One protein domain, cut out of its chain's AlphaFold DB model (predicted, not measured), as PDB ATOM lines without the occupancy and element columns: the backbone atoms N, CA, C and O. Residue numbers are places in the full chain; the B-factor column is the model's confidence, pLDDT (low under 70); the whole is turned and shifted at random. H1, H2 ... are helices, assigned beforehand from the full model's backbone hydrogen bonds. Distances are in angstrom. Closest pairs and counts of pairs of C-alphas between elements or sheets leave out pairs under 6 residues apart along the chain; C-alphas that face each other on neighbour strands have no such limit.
ATOM      1  N   VAL A  58       0.683  44.307  33.839       93.69
ATOM      2  CA  VAL A  58      -0.030  45.294  33.021       93.69
ATOM      3  C   VAL A  58      -1.322  44.693  32.462       93.69
ATOM      4  O   VAL A  58      -1.520  44.591  31.251       93.69
ATOM      5  N   ALA A  59      -2.208  44.258  33.362       92.19
ATOM      6  CA  ALA A  59      -3.415  43.492  33.031       92.19
ATOM      7  C   ALA A  59      -4.295  44.140  31.947       92.19
ATOM      8  O   ALA A  59      -4.873  43.446  31.109       92.19
ATOM      9  N   ASP A  60      -4.371  45.470  31.931       92.06
ATOM     10  CA  ASP A  60      -5.154  46.206  30.941       92.06
ATOM     11  C   ASP A  60      -4.586  46.079  29.521       92.06
ATOM     12  O   ASP A  60      -5.366  46.023  28.571       92.06
ATOM     13  N   SER A  61      -3.266  45.901  29.365       94.25
ATOM     14  CA  SER A  61      -2.656  45.646  28.052       94.25
ATOM     15  C   SER A  61      -3.147  44.333  27.438       94.25
ATOM     16  O   SER A  61      -3.318  44.244  26.225       94.25
ATOM     17  N   ILE A  62      -3.452  43.324  28.264       93.81
ATOM     18  CA  ILE A  62      -4.011  42.053  27.793       93.81
ATOM     19  C   ILE A  62      -5.445  42.257  27.304       93.81
ATOM     20  O   ILE A  62      -5.810  41.741  26.247       93.81
ATOM     21  N   LYS A  63      -6.256  43.033  28.036       93.81
ATOM     22  CA  LYS A  63      -7.634  43.360  27.631       93.81
ATOM     23  C   LYS A  63      -7.644  44.123  26.307       93.81
ATOM     24  O   LYS A  63      -8.413  43.784  25.411       93.81
ATOM     25  N   GLU A  64      -6.761  45.110  26.174       96.56
ATOM     26  CA  GLU A  64      -6.600  45.885  24.944       96.56
ATOM     27  C   GLU A  64      -6.137  44.998  23.784       96.56
ATOM     28  O   GLU A  64      -6.732  45.030  22.708       96.56
ATOM     29  N   PHE A  65      -5.144  44.133  24.012       96.31
ATOM     30  CA  PHE A  65      -4.656  43.198  23.001       96.31
ATOM     31  C   PHE A  65      -5.748  42.233  22.516       96.31
ATOM     32  O   PHE A  65      -5.844  41.949  21.318       96.31
ATOM     33  N   VAL A  66      -6.608  41.760  23.424       96.88
ATOM     34  CA  VAL A  66      -7.787  40.961  23.072       96.88
ATOM     35  C   VAL A  66      -8.760  41.763  22.208       96.88
ATOM     36  O   VAL A  66      -9.195  41.250  21.177       96.88
ATOM     37  N   GLY A  67      -9.064  43.009  22.586       96.75
ATOM     38  CA  GLY A  67      -9.921  43.907  21.805       96.75
ATOM     39  C   GLY A  67      -9.392  44.108  20.385       96.75
ATOM     40  O   GLY A  67     -10.078  43.777  19.420       96.75
ATOM     41  N   LEU A  68      -8.121  44.502  20.257       98.12
ATOM     42  CA  LEU A  68      -7.444  44.659  18.966       98.12
ATOM     43  C   LEU A  68      -7.478  43.375  18.131       98.12
ATOM     44  O   LEU A  68      -7.653  43.425  16.913       98.12
ATOM     45  N   SER A  69      -7.324  42.215  18.767       98.00
ATOM     46  CA  SER A  69      -7.353  40.927  18.073       98.00
ATOM     47  C   SER A  69      -8.741  40.584  17.529       98.00
ATOM     48  O   SER A  69      -8.838  39.968  16.466       98.00
ATOM     49  N   VAL A  70      -9.813  40.978  18.223       97.81
ATOM     50  CA  VAL A  70     -11.191  40.834  17.729       97.81
ATOM     51  C   VAL A  70     -11.466  41.835  16.610       97.81
ATOM     52  O   VAL A  70     -11.922  41.431  15.541       97.81
ATOM     53  N   ASP A  71     -11.115  43.106  16.810       98.06
ATOM     54  CA  ASP A  71     -11.355  44.185  15.841       98.06
ATOM     55  C   ASP A  71     -10.662  43.927  14.495       98.06
ATOM     56  O   ASP A  71     -11.208  44.228  13.435       98.06
ATOM     57  N   ASN A  72      -9.476  43.310  14.523       98.19
ATOM     58  CA  ASN A  72      -8.720  42.940  13.323       98.19
ATOM     59  C   ASN A  72      -9.046  41.526  12.797       98.19
ATOM     60  O   ASN A  72      -8.406  41.051  11.859       98.19
ATOM     61  N   GLY A  73     -10.024  40.830  13.385       97.19
ATOM     62  CA  GLY A  73     -10.496  39.525  12.914       97.19
ATOM     63  C   GLY A  73      -9.557  38.342  13.190       97.19
ATOM     64  O   GLY A  73      -9.807  37.242  12.689       97.19
ATOM     65  N   TYR A  74      -8.504  38.524  13.996       97.69
ATOM     66  CA  TYR A  74      -7.644  37.429  14.464       97.69
ATOM     67  C   TYR A  74      -8.376  36.516  15.457       97.69
ATOM     68  O   TYR A  74      -8.150  35.304  15.477       97.69
ATOM     69  N   LEU A  75      -9.287  37.083  16.251       97.50
ATOM     70  CA  LEU A  75     -10.200  36.353  17.123       97.50
ATOM     71  C   LEU A  75     -11.637  36.522  16.634       97.50
ATOM     72  O   LEU A  75     -12.114  37.627  16.411       97.50
ATOM     73  N   LYS A  76     -12.364  35.406  16.515       96.38
ATOM     74  CA  LYS A  76     -13.772  35.414  16.074       96.38
ATOM     75  C   LYS A  76     -14.733  36.001  17.112       96.38
ATOM     76  O   LYS A  76     -15.845  36.383  16.768       96.38
ATOM     77  N   LYS A  77     -14.345  35.963  18.384       95.88
ATOM     78  CA  LYS A  77     -15.108  36.469  19.527       95.88
ATOM     79  C   LYS A  77     -14.150  36.786  20.664       95.88
ATOM     80  O   LYS A  77     -13.080  36.180  20.739       95.88
ATOM     81  N   THR A  78     -14.575  37.659  21.568       95.31
ATOM     82  CA  THR A  78     -13.848  37.949  22.804       95.31
ATOM     83  C   THR A  78     -13.763  36.679  23.660       95.31
ATOM     84  O   THR A  78     -14.809  36.122  24.012       95.31
ATOM     85  N   PRO A  79     -12.556  36.160  23.948       94.56
ATOM     86  CA  PRO A  79     -12.377  35.078  24.899       94.56
ATOM     87  C   PRO A  79     -12.684  35.564  26.315       94.56
ATOM     88  O   PRO A  79     -12.505  36.739  26.635       94.56
ATOM     89  N   ASP A  80     -13.107  34.634  27.163       93.88
ATOM     90  CA  ASP A  80     -13.110  34.870  28.598       93.88
ATOM     91  C   ASP A  80     -11.662  34.837  29.106       93.88
ATOM     92  O   ASP A  80     -10.921  33.886  28.842       93.88
ATOM     93  N   ILE A  81     -11.259  35.914  29.769       92.88
ATOM     94  CA  ILE A  81      -9.921  36.101  30.339       92.88
ATOM     95  C   ILE A  81      -9.978  36.242  31.862       92.88
ATOM     96  O   ILE A  81      -8.979  36.603  32.490       92.88
ATOM     97  N   GLU A  82     -11.136  35.964  32.468       91.00
ATOM     98  CA  GLU A  82     -11.267  35.901  33.913       91.00
ATOM     99  C   GLU A  82     -10.314  34.840  34.488       91.00
ATOM    100  O   GLU A  82     -10.136  33.749  33.946       91.00
ATOM    101  N   GLY A  83      -9.619  35.191  35.571       90.12
ATOM    102  CA  GLY A  83      -8.645  34.310  36.220       90.12
ATOM    103  C   GLY A  83      -7.311  34.131  35.480       90.12
ATOM    104  O   GLY A  83      -6.430  33.456  36.013       90.12
ATOM    105  N   LEU A  84      -7.111  34.750  34.308       92.44
ATOM    106  CA  LEU A  84      -5.832  34.688  33.583       92.44
ATOM    107  C   LEU A  84      -4.683  35.331  34.376       92.44
ATOM    108  O   LEU A  84      -3.540  34.883  34.294       92.44
ATOM    109  N   ILE A  85      -4.995  36.363  35.162       93.25
ATOM    110  CA  ILE A  85      -4.061  37.005  36.085       93.25
ATOM    111  C   ILE A  85      -4.561  36.781  37.508       93.25
ATOM    112  O   ILE A  85      -5.633  37.249  37.882       93.25
ATOM    113  N   ASN A  86      -3.743  36.107  38.312       94.00
ATOM    114  CA  ASN A  86      -3.917  36.033  39.755       94.00
ATOM    115  C   ASN A  86      -2.742  36.741  40.442       94.00
ATOM    116  O   ASN A  86      -1.633  36.207  40.486       94.00
ATOM    117  N   LEU A  87      -3.000  37.936  40.979       95.38
ATOM    118  CA  LEU A  87      -1.996  38.749  41.669       95.38
ATOM    119  C   LEU A  87      -1.765  38.326  43.124       95.38
ATOM    120  O   LEU A  87      -0.775  38.757  43.712       95.38
ATOM    121  N   GLU A  88      -2.614  37.478  43.717       96.06
ATOM    122  CA  GLU A  88      -2.481  37.121  45.136       96.06
ATOM    123  C   GLU A  88      -1.091  36.570  45.494       96.06
ATOM    124  O   GLU A  88      -0.517  37.036  46.483       96.06
ATOM    125  N   PRO A  89      -0.496  35.622  44.736       96.62
ATOM    126  CA  PRO A  89       0.817  35.094  45.089       96.62
ATOM    127  C   PRO A  89       1.916  36.156  44.983       96.62
ATOM    128  O   PRO A  89       2.828  36.171  45.806       96.62
ATOM    129  N   LEU A  90       1.819  37.059  44.004       97.56
ATOM    130  CA  LEU A  90       2.776  38.150  43.827       97.56
ATOM    131  C   LEU A  90       2.652  39.173  44.960       97.56
ATOM    132  O   LEU A  90       3.656  39.521  45.576       97.56
ATOM    133  N   ASN A  91       1.434  39.590  45.306       98.06
ATOM    134  CA  ASN A  91       1.195  40.543  46.390       98.06
ATOM    135  C   ASN A  91       1.619  39.993  47.755       98.06
ATOM    136  O   ASN A  91       2.175  40.739  48.559       98.06
ATOM    137  N   ARG A  92       1.470  38.681  48.003       97.94
ATOM    138  CA  ARG A  92       2.050  38.044  49.199       97.94
ATOM    139  C   ARG A  92       3.569  38.221  49.265       97.94
ATOM    140  O   ARG A  92       4.085  38.582  50.323       97.94
ATOM    141  N   VAL A  93       4.272  38.012  48.151       98.25
ATOM    142  CA  VAL A  93       5.733  38.184  48.067       98.25
ATOM    143  C   VAL A  93       6.141  39.652  48.223       98.25
ATOM    144  O   VAL A  93       7.045  39.951  49.002       98.25
ATOM    145  N   LEU A  94       5.465  40.571  47.529       98.06
ATOM    146  CA  LEU A  94       5.735  42.011  47.617       98.06
ATOM    147  C   LEU A  94       5.561  42.511  49.052       98.06
ATOM    148  O   LEU A  94       6.463  43.139  49.602       98.06
ATOM    149  N   LYS A  95       4.457  42.133  49.702       97.75
ATOM    150  CA  LYS A  95       4.184  42.471  51.100       97.75
ATOM    151  C   LYS A  95       5.239  41.913  52.054       97.75
ATOM    152  O   LYS A  95       5.685  42.630  52.945       97.75
ATOM    153  N   ALA A  96       5.668  40.662  51.865       97.00
ATOM    154  CA  ALA A  96       6.724  40.055  52.681       97.00
ATOM    155  C   ALA A  96       8.075  40.787  52.550       97.00
ATOM    156  O   ALA A  96       8.850  40.812  53.505       97.00
ATOM    157  N   LYS A  97       8.335  41.415  51.396       95.31
ATOM    158  CA  LYS A  97       9.519  42.249  51.126       95.31
ATOM    159  C   LYS A  97       9.327  43.735  51.474       95.31
ATOM    160  O   LYS A  97      10.252  44.516  51.292       95.31
ATOM    161  N   GLY A  98       8.160  44.137  51.987       96.38
ATOM    162  CA  GLY A  98       7.857  45.535  52.321       96.38
ATOM    163  C   GLY A  98       7.613  46.438  51.106       96.38
ATOM    164  O   GLY A  98       7.712  47.659  51.220       96.38
ATOM    165  N   LEU A  99       7.308  45.849  49.950       95.94
ATOM    166  CA  LEU A  99       7.028  46.550  48.701       95.94
ATOM    167  C   LEU A  99       5.532  46.825  48.532       95.94
ATOM    168  O   LEU A  99       4.682  46.211  49.177       95.94
ATOM    169  N   THR A 100       5.217  47.762  47.640       95.94
ATOM    170  CA  THR A 100       3.828  48.122  47.324       95.94
ATOM    171  C   THR A 100       3.153  47.002  46.536       95.94
ATOM    172  O   THR A 100       3.719  46.495  45.570       95.94
ATOM    173  N   GLU A 101       1.942  46.633  46.949       96.94
ATOM    174  CA  GLU A 101       1.102  45.648  46.262       96.94
ATOM    175  C   GLU A 101       0.560  46.198  44.932       96.94
ATOM    176  O   GLU A 101       0.287  47.394  44.795       96.94
ATOM    177  N   ILE A 102       0.375  45.305  43.963       95.00
ATOM    178  CA  ILE A 102      -0.156  45.605  42.630       95.00
ATOM    179  C   ILE A 102      -1.672  45.401  42.644       95.00
ATOM    180  O   ILE A 102      -2.177  44.503  43.327       95.00
ATOM    181  N   LYS A 103      -2.393  46.263  41.925       85.88
ATOM    182  CA  LYS A 103      -3.859  46.265  41.861       85.88
ATOM    183  C   LYS A 103      -4.377  45.610  40.593       85.88
ATOM    184  O   LYS A 103      -3.714  45.763  39.548       85.88
TER     185      LYS A 103
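AT A GLANCE: This is residues 58 to 103 of the 103 residues of an uncharacterized protein of bacterium (UniProt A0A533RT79). A long, narrow loop of chain has helix H1 along one half and the shorter helix H2 at the other end; the link of residues 72 to 87 folds back past H1 and leads to H2, and the tail after H2 turns back toward the first printed residue. The printed part has 46 residues, with two named helices, H1 then H2, and no named strand. The class is all helix, though under half of the residues, 22 of 46, are in named elements. The whole is only just extended, close to loose, with a radius of gyration of the C-alphas of 14.6 A; it is a rod spanning 44 by 15 by 11 A.

IN THESE COORDINATES: H1, residues 59 to 71, is 18.9 A long, from C-alpha 59 at (-3.415, 43.492, 33.031). H2, residues 88 to 96, is 12.3 A long and ends at C-alpha 96, (6.724, 40.055, 52.681).

HOW THE PARTS SIT: H1 and H2 are apart. In both helices every O i to N i+4 pair is within hydrogen-bond range.

THE WHOLE: The two C-alphas farthest apart, those of Gly 73 and Gly 98, are 43.9 A apart. The first and last printed C-alphas, Val 58 and Lys 103, are 9.7 A apart. The link from H1 to H2, 16 residues, is long. The printed part has no cut, and no printed residue is under 70 in pLDDT.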